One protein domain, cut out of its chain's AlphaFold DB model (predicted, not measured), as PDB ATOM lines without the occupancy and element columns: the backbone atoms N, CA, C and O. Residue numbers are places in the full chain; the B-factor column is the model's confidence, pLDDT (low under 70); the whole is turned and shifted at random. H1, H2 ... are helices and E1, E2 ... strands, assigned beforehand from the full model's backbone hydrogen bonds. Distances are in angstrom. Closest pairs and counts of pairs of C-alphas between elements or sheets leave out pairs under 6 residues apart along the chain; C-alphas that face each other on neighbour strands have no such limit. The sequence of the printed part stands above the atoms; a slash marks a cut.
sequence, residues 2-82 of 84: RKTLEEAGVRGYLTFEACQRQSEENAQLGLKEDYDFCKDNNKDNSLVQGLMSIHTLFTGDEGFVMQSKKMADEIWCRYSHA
ATOM      1  N   ARG A   2     118.387  75.263  64.728       94.56
ATOM      2  CA  ARG A   2     118.165  76.458  65.584       94.56
ATOM      3  C   ARG A   2     118.402  77.798  64.872       94.56
ATOM      4  O   ARG A   2     117.466  78.568  64.726       94.56
ATOM      5  N   LYS A   3     119.620  78.024  64.360       95.31
ATOM      6  CA  LYS A   3     119.997  79.260  63.648       95.31
ATOM      7  C   LYS A   3     119.020  79.610  62.516       95.31
ATOM      8  O   LYS A   3     118.592  80.747  62.413       95.31
ATOM      9  N   THR A   4     118.636  78.622  61.710       97.56
ATOM     10  CA  THR A   4     117.695  78.801  60.596       97.56
ATOM     11  C   THR A   4     116.310  79.242  61.075       97.56
ATOM     12  O   THR A   4     115.702  80.113  60.467       97.56
ATOM     13  N   LEU A   5     115.814  78.662  62.172       97.06
ATOM     14  CA  LEU A   5     114.529  79.039  62.770       97.06
ATOM     15  C   LEU A   5     114.575  80.452  63.369       97.06
ATOM     16  O   LEU A   5     113.635  81.222  63.190       97.06
ATOM     17  N   GLU A   6     115.678  80.805  64.029       96.38
ATOM     18  CA  GLU A   6     115.898  82.148  64.580       96.38
ATOM     19  C   GLU A   6     115.964  83.209  63.469       96.38
ATOM     20  O   GLU A   6     115.297  84.236  63.569       96.38
ATOM     21  N   GLU A   7     116.697  82.943  62.382       97.50
ATOM     22  CA  GLU A   7     116.776  83.817  61.199       97.50
ATOM     23  C   GLU A   7     115.422  83.973  60.492       97.50
ATOM     24  O   GLU A   7     115.120  85.040  59.963       97.50
ATOM     25  N   ALA A   8     114.583  82.935  60.523       97.69
ATOM     26  CA  ALA A   8     113.215  82.979  60.014       97.69
ATOM     27  C   ALA A   8     112.220  83.672  60.970       97.69
ATOM     28  O   ALA A   8     111.045  83.809  60.631       97.69
ATOM     29  N   GLY A   9     112.652  84.091  62.166       97.25
ATOM     30  CA  GLY A   9     111.790  84.721  63.171       97.25
ATOM     31  C   GLY A   9     110.810  83.759  63.856       97.25
ATOM     32  O   GLY A   9     109.833  84.205  64.458       97.25
ATOM     33  N   VAL A  10     111.043  82.446  63.772       97.38
ATOM     34  CA  VAL A  10     110.165  81.429  64.366       97.38
ATOM     35  C   VAL A  10     110.432  81.317  65.861       97.38
ATOM     36  O   VAL A  10     111.555  81.048  66.286       97.38
ATOM     37  N   ARG A  11     109.370  81.452  66.662       97.38
ATOM     38  CA  ARG A  11     109.387  81.127  68.089       97.38
ATOM     39  C   ARG A  11     108.866  79.710  68.306       97.38
ATOM     40  O   ARG A  11     107.742  79.417  67.911       97.38
ATOM     41  N   GLY A  12     109.646  78.849  68.955       96.00
ATOM     42  CA  GLY A  12     109.227  77.465  69.174       96.00
ATOM     43  C   GLY A  12     110.205  76.613  69.971       96.00
ATOM     44  O   GLY A  12     111.245  77.086  70.428       96.00
ATOM     45  N   TYR A  13     109.841  75.341  70.114       96.75
ATOM     46  CA  TYR A  13     110.667  74.320  70.744       96.75
ATOM     47  C   TYR A  13     111.280  73.400  69.687       96.75
ATOM     48  O   TYR A  13     110.603  73.019  68.732       96.75
ATOM     49  N   LEU A  14     112.556  73.064  69.855       96.56
ATOM     50  CA  LEU A  14     113.277  72.083  69.052       96.56
ATOM     51  C   LEU A  14     113.720  70.937  69.964       96.56
ATOM     52  O   LEU A  14     114.265  71.180  71.035       96.56
ATOM     53  N   THR A  15     113.481  69.709  69.530       96.19
ATOM     54  CA  THR A  15     113.793  68.487  70.277       96.19
ATOM     55  C   THR A  15     114.091  67.358  69.296       96.19
ATOM     56  O   THR A  15     113.657  67.397  68.139       96.19
ATOM     57  N   PHE A  16     114.854  66.377  69.755       95.56
ATOM     58  CA  PHE A  16     114.991  65.069  69.153       95.56
ATOM     59  C   PHE A  16     114.006  64.096  69.814       95.56
ATOM     60  O   PHE A  16     114.061  63.847  71.010       95.56
ATOM     61  N   GLU A  17     113.128  63.478  69.028       95.06
ATOM     62  CA  GLU A  17     112.148  62.518  69.545       95.06
ATOM     63  C   GLU A  17     112.816  61.178  69.913       95.06
ATOM     64  O   GLU A  17     112.930  60.270  69.081       95.06
ATOM     65  N   ALA A  18     113.268  61.042  71.165       96.62
ATOM     66  CA  ALA A  18     113.963  59.845  71.633       96.62
ATOM     67  C   ALA A  18     113.037  58.610  71.645       96.62
ATOM     68  O   ALA A  18     111.885  58.664  72.086       96.62
ATOM     69  N   CYS A  19     113.534  57.464  71.159       96.69
ATOM     70  CA  CYS A  19     112.722  56.262  70.936       96.69
ATOM     71  C   CYS A  19     113.493  54.971  71.256       96.69
ATOM     72  O   CYS A  19     114.275  54.482  70.437       96.69
ATOM     73  N   GLN A  20     113.231  54.383  72.426       97.06
ATOM     74  CA  GLN A  20     113.907  53.168  72.907       97.06
ATOM     75  C   GLN A  20     113.611  51.928  72.053       97.06
ATOM     76  O   GLN A  20     114.462  51.056  71.899       97.06
ATOM     77  N   ARG A  21     112.434  51.872  71.414       96.44
ATOM     78  CA  ARG A  21     112.064  50.796  70.480       96.44
ATOM     79  C   ARG A  21     113.041  50.651  69.305       96.44
ATOM     80  O   ARG A  21     113.143  49.557  68.760       96.44
ATOM     81  N   GLN A  22     113.717  51.728  68.891       93.69
ATOM     82  CA  GLN A  22     114.731  51.655  67.832       93.69
ATOM     83  C   GLN A  22     115.984  50.919  68.320       93.69
ATOM     84  O   GLN A  22     116.418  49.958  67.691       93.69
ATOM     85  N   SER A  23     116.553  51.360  69.442       96.88
ATOM     86  CA  SER A  23     117.572  50.652  70.221       96.88
ATOM     87  C   SER A  23     117.812  51.389  71.539       96.88
ATOM     88  O   SER A  23     117.572  52.595  71.622       96.88
ATOM     89  N   GLU A  24     118.352  50.693  72.542       97.44
ATOM     90  CA  GLU A  24     118.749  51.316  73.814       97.44
ATOM     91  C   GLU A  24     119.796  52.419  73.600       97.44
ATOM     92  O   GLU A  24     119.654  53.528  74.105       97.44
ATOM     93  N   GLU A  25     120.813  52.152  72.776       98.06
ATOM     94  CA  GLU A  25     121.871  53.120  72.463       98.06
ATOM     95  C   GLU A  25     121.311  54.404  71.834       98.06
ATOM     96  O   GLU A  25     121.634  55.503  72.285       98.06
ATOM     97  N   ASN A  26     120.421  54.283  70.842       96.31
ATOM     98  CA  ASN A  26     119.794  55.449  70.218       96.31
ATOM     99  C   ASN A  26     118.875  56.194  71.190       96.31
ATOM    100  O   ASN A  26     118.794  57.418  71.120       96.31
ATOM    101  N   ALA A  27     118.202  55.485  72.102       97.31
ATOM    102  CA  ALA A  27     117.389  56.106  73.145       97.31
ATOM    103  C   ALA A  27     118.243  57.023  74.024       97.31
ATOM    104  O   ALA A  27     117.912  58.193  74.205       97.31
ATOM    105  N   GLN A  28     119.370  56.505  74.517       98.44
ATOM    106  CA  GLN A  28     120.269  57.246  75.397       98.44
ATOM    107  C   GLN A  28     120.948  58.414  74.670       98.44
ATOM    108  O   GLN A  28     121.051  59.506  75.231       98.44
ATOM    109  N   LEU A  29     121.355  58.227  73.408       98.38
ATOM    110  CA  LEU A  29     121.876  59.317  72.576       98.38
ATOM    111  C   LEU A  29     120.819  60.402  72.333       98.38
ATOM    112  O   LEU A  29     121.145  61.583  72.414       98.38
ATOM    113  N   GLY A  30     119.563  60.016  72.103       98.00
ATOM    114  CA  GLY A  30     118.451  60.951  71.938       98.00
ATOM    115  C   GLY A  30     118.176  61.779  73.194       98.00
ATOM    116  O   GLY A  30     118.117  63.002  73.112       98.00
ATOM    117  N   LEU A  31     118.098  61.136  74.367       98.44
ATOM    118  CA  LEU A  31     117.944  61.851  75.642       98.44
ATOM    119  C   LEU A  31     119.116  62.802  75.911       98.44
ATOM    120  O   LEU A  31     118.920  63.894  76.439       98.44
ATOM    121  N   LYS A  32     120.338  62.390  75.555       98.56
ATOM    122  CA  LYS A  32     121.530  63.225  75.701       98.56
ATOM    123  C   LYS A  32     121.486  64.448  74.780       98.56
ATOM    124  O   LYS A  32     121.809  65.539  75.240       98.56
ATOM    125  N   GLU A  33     121.086  64.279  73.519       98.31
ATOM    126  CA  GLU A  33     120.948  65.381  72.556       98.31
ATOM    127  C   GLU A  33     119.953  66.434  73.062       98.31
ATOM    128  O   GLU A  33     120.279  67.620  73.097       98.31
ATOM    129  N   ASP A  34     118.777  66.005  73.531       98.19
ATOM    130  CA  ASP A  34     117.780  66.908  74.115       98.19
ATOM    131  C   ASP A  34     118.308  67.641  75.351       98.19
ATOM    132  O   ASP A  34     118.135  68.856  75.481       98.19
ATOM    133  N   TYR A  35     118.960  66.912  76.260       98.69
ATOM    134  CA  TYR A  35     119.481  67.465  77.506       98.69
ATOM    135  C   TYR A  35     120.539  68.536  77.248       98.69
ATOM    136  O   TYR A  35     120.444  69.647  77.779       98.69
ATOM    137  N   ASP A  36     121.525  68.219  76.409       98.50
ATOM    138  CA  ASP A  36     122.597  69.143  76.050       98.50
ATOM    139  C   ASP A  36     122.025  70.355  75.302       98.50
ATOM    140  O   ASP A  36     122.351  71.501  75.626       98.50
ATOM    141  N   PHE A  37     121.086  70.134  74.374       98.12
ATOM    142  CA  PHE A  37     120.438  71.225  73.658       98.12
ATOM    143  C   PHE A  37     119.670  72.151  74.608       98.12
ATOM    144  O   PHE A  37     119.827  73.371  74.528       98.12
ATOM    145  N   CYS A  38     118.874  71.611  75.531       98.06
ATOM    146  CA  CYS A  38     118.162  72.406  76.529       98.06
ATOM    147  C   CYS A  38     119.132  73.216  77.393       98.06
ATOM    148  O   CYS A  38     118.958  74.426  77.542       98.06
ATOM    149  N   LYS A  39     120.169  72.565  77.922       97.56
ATOM    150  CA  LYS A  39     121.160  73.184  78.807       97.56
ATOM    151  C   LYS A  39     121.905  74.340  78.138       97.56
ATOM    152  O   LYS A  39     122.131  75.370  78.771       97.56
ATOM    153  N   ASP A  40     122.230  74.202  76.855       96.81
ATOM    154  CA  ASP A  40     123.012  75.203  76.127       96.81
ATOM    155  C   ASP A  40     122.159  76.343  75.540       96.81
ATOM    156  O   ASP A  40     122.676  77.443  75.292       96.81
ATOM    157  N   ASN A  41     120.860  76.108  75.302       96.38
ATOM    158  CA  ASN A  41     120.014  76.996  74.492       96.38
ATOM    159  C   ASN A  41     118.802  77.594  75.215       96.38
ATOM    160  O   ASN A  41     118.265  78.601  74.738       96.38
ATOM    161  N   ASN A  42     118.393  77.052  76.367       97.00
ATOM    162  CA  ASN A  42     117.285  77.596  77.159       97.00
ATOM    163  C   ASN A  42     117.722  78.842  77.926       97.00
ATOM    164  O   ASN A  42     117.946  78.824  79.131       97.00
ATOM    165  N   LYS A  43     117.845  79.942  77.187       94.62
ATOM    166  CA  LYS A  43     118.154  81.270  77.706       94.62
ATOM    167  C   LYS A  43     116.913  82.147  77.647       94.62
ATOM    168  O   LYS A  43     116.015  81.932  76.822       94.62
ATOM    169  N   ASP A  44     116.892  83.155  78.508       92.81
ATOM    170  CA  ASP A  44     115.857  84.178  78.483       92.81
ATOM    171  C   ASP A  44     115.838  84.876  77.119       92.81
ATOM    172  O   ASP A  44     116.876  85.193  76.540       92.81
ATOM    173  N   ASN A  45     114.632  85.120  76.608       92.50
ATOM    174  CA  ASN A  45     114.364  85.776  75.325       92.50
ATOM    175  C   ASN A  45     114.807  85.030  74.052       92.50
ATOM    176  O   ASN A  45     114.534  85.542  72.963       92.50
ATOM    177  N   SER A  46     115.378  83.819  74.134       94.81
ATOM    178  CA  SER A  46     115.608  82.980  72.946       94.81
ATOM    179  C   SER A  46     114.298  82.768  72.169       94.81
ATOM    180  O   SER A  46     113.241  82.520  72.762       94.81
ATOM    181  N   LEU A  47     114.341  82.880  70.835       96.81
ATOM    182  CA  LEU A  47     113.200  82.522  69.979       96.81
ATOM    183  C   LEU A  47     112.999  81.004  69.971       96.81
ATOM    184  O   LEU A  47     111.869  80.526  70.065       96.81
ATOM    185  N   VAL A  48     114.102  80.262  69.912       97.75
ATOM    186  CA  VAL A  48     114.104  78.802  69.874       97.75
ATOM    187  C   VAL A  48     114.669  78.268  71.179       97.75
ATOM    188  O   VAL A  48     115.773  78.630  71.580       97.75
ATOM    189  N   GLN A  49     113.908  77.400  71.829       97.75
ATOM    190  CA  GLN A  49     114.292  76.713  73.061       97.75
ATOM    191  C   GLN A  49     114.228  75.195  72.863       97.75
ATOM    192  O   GLN A  49     113.659  74.707  71.891       97.75
ATOM    193  N   GLY A  50     114.841  74.448  73.769       97.75
ATOM    194  CA  GLY A  50     114.764  72.999  73.861       97.75
ATOM    195  C   GLY A  50     113.686  72.515  74.822       97.75
ATOM    196  O   GLY A  50     113.273  73.233  75.741       97.75
ATOM    197  N   LEU A  51     113.272  71.268  74.629       97.44
ATOM    198  CA  LEU A  51     112.561  70.468  75.621       97.44
ATOM    199  C   LEU A  51     113.076  69.024  75.565       97.44
ATOM    200  O   LEU A  51     113.662  68.630  74.562       97.44
ATOM    201  N   MET A  52     112.851  68.258  76.628       98.19
ATOM    202  CA  MET A  52     113.060  66.808  76.615       98.19
ATOM    203  C   MET A  52     111.825  66.136  76.014       98.19
ATOM    204  O   MET A  52     110.726  66.339  76.544       98.19
ATOM    205  N   SER A  53     111.984  65.333  74.961       97.44
ATOM    206  CA  SER A  53     110.877  64.610  74.329       97.44
ATOM    207  C   SER A  53     111.169  63.127  74.159       97.44
ATOM    208  O   SER A  53     112.269  62.702  73.807       97.44
ATOM    209  N   ILE A  54     110.138  62.318  74.367       97.31
ATOM    210  CA  ILE A  54     110.135  60.912  73.970       97.31
ATOM    211  C   ILE A  54     109.003  60.670  72.979       97.31
ATOM    212  O   ILE A  54     107.924  61.239  73.119       97.31
ATOM    213  N   HIS A  55     109.209  59.763  72.024       95.94
ATOM    214  CA  HIS A  55     108.247  59.574  70.943       95.94
ATOM    215  C   HIS A  55     106.837  59.255  71.460       95.94
ATOM    216  O   HIS A  55     105.904  59.999  71.204       95.94
ATOM    217  N   THR A  56     106.659  58.176  72.225       95.19
ATOM    218  CA  THR A  56     105.381  57.815  72.870       95.19
ATOM    219  C   THR A  56     105.631  56.931  74.096       95.19
ATOM    220  O   THR A  56     106.691  56.307  74.212       95.19
ATOM    221  N   LEU A  57     104.630  56.783  74.971       94.75
ATOM    222  CA  LEU A  57     104.729  55.927  76.164       94.75
ATOM    223  C   LEU A  57     104.879  54.430  75.854       94.75
ATOM    224  O   LEU A  57     105.406  53.693  76.674       94.75
ATOM    225  N   PHE A  58     104.431  53.956  74.689       92.81
ATOM    226  CA  PHE A  58     104.515  52.535  74.322       92.81
ATOM    227  C   PHE A  58     105.769  52.197  73.494       92.81
ATOM    228  O   PHE A  58     105.970  51.045  73.093       92.81
ATOM    229  N   THR A  59     106.606  53.195  73.189       94.00
ATOM    230  CA  THR A  59     107.899  53.031  72.499       94.00
ATOM    231  C   THR A  59     109.104  53.011  73.439       94.00
ATOM    232  O   THR A  59     110.233  52.992  72.954       94.00
ATOM    233  N   GLY A  60     108.871  52.983  74.750       94.69
ATOM    234  CA  GLY A  60     109.887  52.739  75.765       94.69
ATOM    235  C   GLY A  60     109.279  52.127  77.023       94.69
ATOM    236  O   GLY A  60     108.058  52.072  77.166       94.69
ATOM    237  N   ASP A  61     110.134  51.616  77.895       97.06
ATOM    238  CA  ASP A  61     109.751  51.091  79.197       97.06
ATOM    239  C   ASP A  61     109.579  52.209  80.243       97.06
ATOM    240  O   ASP A  61     109.880  53.383  80.013       97.06
ATOM    241  N   GLU A  62     109.067  51.841  81.419       97.50
ATOM    242  CA  GLU A  62     108.884  52.768  82.539       97.50
ATOM    243  C   GLU A  62     110.203  53.434  82.960       97.50
ATOM    244  O   GLU A  62     110.220  54.625  83.264       97.50
ATOM    245  N   GLY A  63     111.318  52.696  82.939       98.12
ATOM    246  CA  GLY A  63     112.631  53.209  83.320       98.12
ATOM    247  C   GLY A  63     113.083  54.346  82.409       98.12
ATOM    248  O   GLY A  63     113.483  55.402  82.899       98.12
ATOM    249  N   PHE A  64     112.939  54.170  81.099       97.94
ATOM    250  CA  PHE A  64     113.235  55.178  80.088       97.94
ATOM    251  C   PHE A  64     112.344  56.421  80.233       97.94
ATOM    252  O   PHE A  64     112.840  57.553  80.232       97.94
ATOM    253  N   VAL A  65     111.034  56.233  80.436       97.88
ATOM    254  CA  VAL A  65     110.094  57.346  80.662       97.88
ATOM    255  C   VAL A  65     110.489  58.131  81.916       97.88
ATOM    256  O   VAL A  65     110.650  59.352  81.864       97.88
ATOM    257  N   MET A  66     110.724  57.443  83.031       98.19
ATOM    258  CA  MET A  66     111.081  58.083  84.299       98.19
ATOM    259  C   MET A  66     112.453  58.764  84.239       98.19
ATOM    260  O   MET A  66     112.612  59.863  84.777       98.19
ATOM    261  N   GLN A  67     113.424  58.169  83.542       98.50
ATOM    262  CA  GLN A  67     114.729  58.777  83.283       98.50
ATOM    263  C   GLN A  67     114.574  60.091  82.511       98.50
ATOM    264  O   GLN A  67     115.081  61.121  82.956       98.50
ATOM    265  N   SER A  68     113.843  60.074  81.392       98.00
ATOM    266  CA  SER A  68     113.644  61.258  80.549       98.00
ATOM    267  C   SER A  68     112.980  62.412  81.313       98.00
ATOM    268  O   SER A  68     113.424  63.559  81.225       98.00
ATOM    269  N   LYS A  69     111.979  62.105  82.151       98.31
ATOM    270  CA  LYS A  69     111.313  63.098  82.996       98.31
ATOM    271  C   LYS A  69     112.243  63.661  84.070       98.31
ATOM    272  O   LYS A  69     112.257  64.871  84.283       98.31
ATOM    273  N   LYS A  70     113.031  62.800  84.723       98.69
ATOM    274  CA  LYS A  70     114.012  63.215  85.732       98.69
ATOM    275  C   LYS A  70     115.058  64.157  85.134       98.69
ATOM    276  O   LYS A  70     115.351  65.187  85.728       98.69
ATOM    277  N   MET A  71     115.568  63.840  83.946       98.62
ATOM    278  CA  MET A  71     116.522  64.689  83.231       98.62
ATOM    279  C   MET A  71     115.942  66.075  82.925       98.62
ATOM    280  O   MET A  71     116.643  67.068  83.092       98.62
ATOM    281  N   ALA A  72     114.660  66.161  82.550       98.50
ATOM    282  CA  ALA A  72     113.991  67.446  82.345       98.50
ATOM    283  C   ALA A  72     113.926  68.287  83.630       98.50
ATOM    284  O   ALA A  72     114.192  69.491  83.603       98.50
ATOM    285  N   ASP A  73     113.614  67.645  84.760       98.50
ATOM    286  CA  ASP A  73     113.532  68.299  86.070       98.50
ATOM    287  C   ASP A  73     114.897  68.796  86.561       98.50
ATOM    288  O   ASP A  73     114.984  69.881  87.131       98.50
ATOM    289  N   GLU A  74     115.972  68.046  86.302       98.44
ATOM    290  CA  GLU A  74     117.341  68.419  86.687       98.44
ATOM    291  C   GLU A  74     117.789  69.762  86.090       98.44
ATOM    292  O   GLU A  74     118.515  70.514  86.743       98.44
ATOM    293  N   ILE A  75     117.353  70.075  84.867       97.62
ATOM    294  CA  ILE A  75     117.708  71.315  84.155       97.62
ATOM    295  C   ILE A  75     116.542  72.296  84.030       97.62
ATOM    296  O   ILE A  75     116.653  73.285  83.304       97.62
ATOM    297  N   TRP A  76     115.433  72.041  84.732       96.81
ATOM    298  CA  TRP A  76     114.229  72.876  84.715       96.81
ATOM    299  C   TRP A  76     113.708  73.178  83.301       96.81
ATOM    300  O   TRP A  76     113.223  74.279  83.026       96.81
ATOM    301  N   CYS A  77     113.801  72.211  82.385       97.00
ATOM    302  CA  CYS A  77     113.256  72.355  81.039       97.00
ATOM    303  C   CYS A  77     111.865  71.721  80.923       97.00
ATOM    304  O   CYS A  77     111.382  71.005  81.802       97.00
ATOM    305  N   ARG A  78     111.189  71.992  79.804       97.44
ATOM    306  CA  ARG A  78     109.911  71.343  79.498       97.44
ATOM    307  C   ARG A  78     110.124  69.866  79.170       97.44
ATOM    308  O   ARG A  78     111.195  69.473  78.712       97.44
ATOM    309  N   TYR A  79     109.064  69.093  79.369       97.69
ATOM    310  CA  TYR A  79     108.988  67.678  79.041       97.69
ATOM    311  C   TYR A  79     107.761  67.415  78.172       97.69
ATOM    312  O   TYR A  79     106.683  67.946  78.466       97.69
ATOM    313  N   SER A  80     107.906  66.590  77.140       96.25
ATOM    314  CA  SER A  80     106.787  66.107  76.336       96.25
ATOM    315  C   SER A  80     106.930  64.640  75.960       96.25
ATOM    316  O   SER A  80     108.003  64.048  76.003       96.25
ATOM    317  N   HIS A  81     105.805  64.071  75.555       94.38
ATOM    318  CA  HIS A  81     105.770  62.868  74.751       94.38
ATOM    319  C   HIS A  81     104.706  63.041  73.670       94.38
ATOM    320  O   HIS A  81     103.697  63.718  73.911       94.38
ATOM    321  N   ALA A  82     104.899  62.456  72.490       86.50
ATOM    322  CA  ALA A  82     103.867  62.529  71.465       86.50
ATOM    323  C   ALA A  82     102.661  61.648  71.835       86.50
ATOM    324  O   ALA A  82     102.755  60.658  72.573       86.50
TER     325      ALA A  82
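AT A GLANCE: This is residues 2 to 82 of the 84 residues of an uncharacterized protein of endosymbiont 'TC1' of Trimyema compressum (UniProt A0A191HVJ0). A small parallel sheet has helices H2 and H3 side by side over one face, with the short helix H1 over the same face at one end of the long axis: two layers, helices on one face of a sheet. The printed part has 81 residues, with three named helices and three named strands in the order H1 E1 H2 E2 H3 E3; its class is mixed. The strands stand in the order E1, E2, E3. The whole is compact, with a radius of gyration of the C-alphas of 12.7 A, and elongated, spanning 37 by 23 by 19 A.

HOW THE PARTS SIT: H1, residues 2 to 7, is on the sheet; its closest C-alpha pair with E2, residues 48 to 54, is Arg 2 and Val 48, 6.4 A. E1, residues 12 to 14, is parallel to E2 at 52 degrees, with N 14 and O 49 2.8 A apart. H2, residues 24 to 41, lies over E2 and runs along the strands; the C-alphas of Cys 38 and Gly 50 are closest, 4.4 A apart. E3, residues 78 to 81, is parallel to E2 at 43 degrees, with N 52 and O 78 2.9 A apart. The pairing is staggered: E2 pairs with E1 over residues 48 to 50 and with E3 over 51 to 54. H3, residues 62 to 74, only just touches H2, with 3 pairs of C-alphas within 8 A, the closest Leu 31 and Ser 68 at 6.6 A; they run the same way at a shallow tilt of 14 degrees. E1, H2, E2 and E2, H3, E3 are strand-helix-strand units, parallel neighbour strands with a helix between, each with a right-handed crossover. In H1, H2 and H3 every O i to N i+4 pair is within hydrogen-bond range.

IN THESE COORDINATES: H1 begins at C-alpha 2, (118.165, 76.458, 65.584). H2 is 25.7 A long, E2 18.8 A and H3 18.3 A. E3 ends at C-alpha 81, (105.770, 62.868, 74.751).

THE WHOLE: The farthest C-alphas, Glu 7 and Glu 62, are 38.5 A apart. The printed part has no cut and no long link, and no printed residue is under 70 in pLDDT.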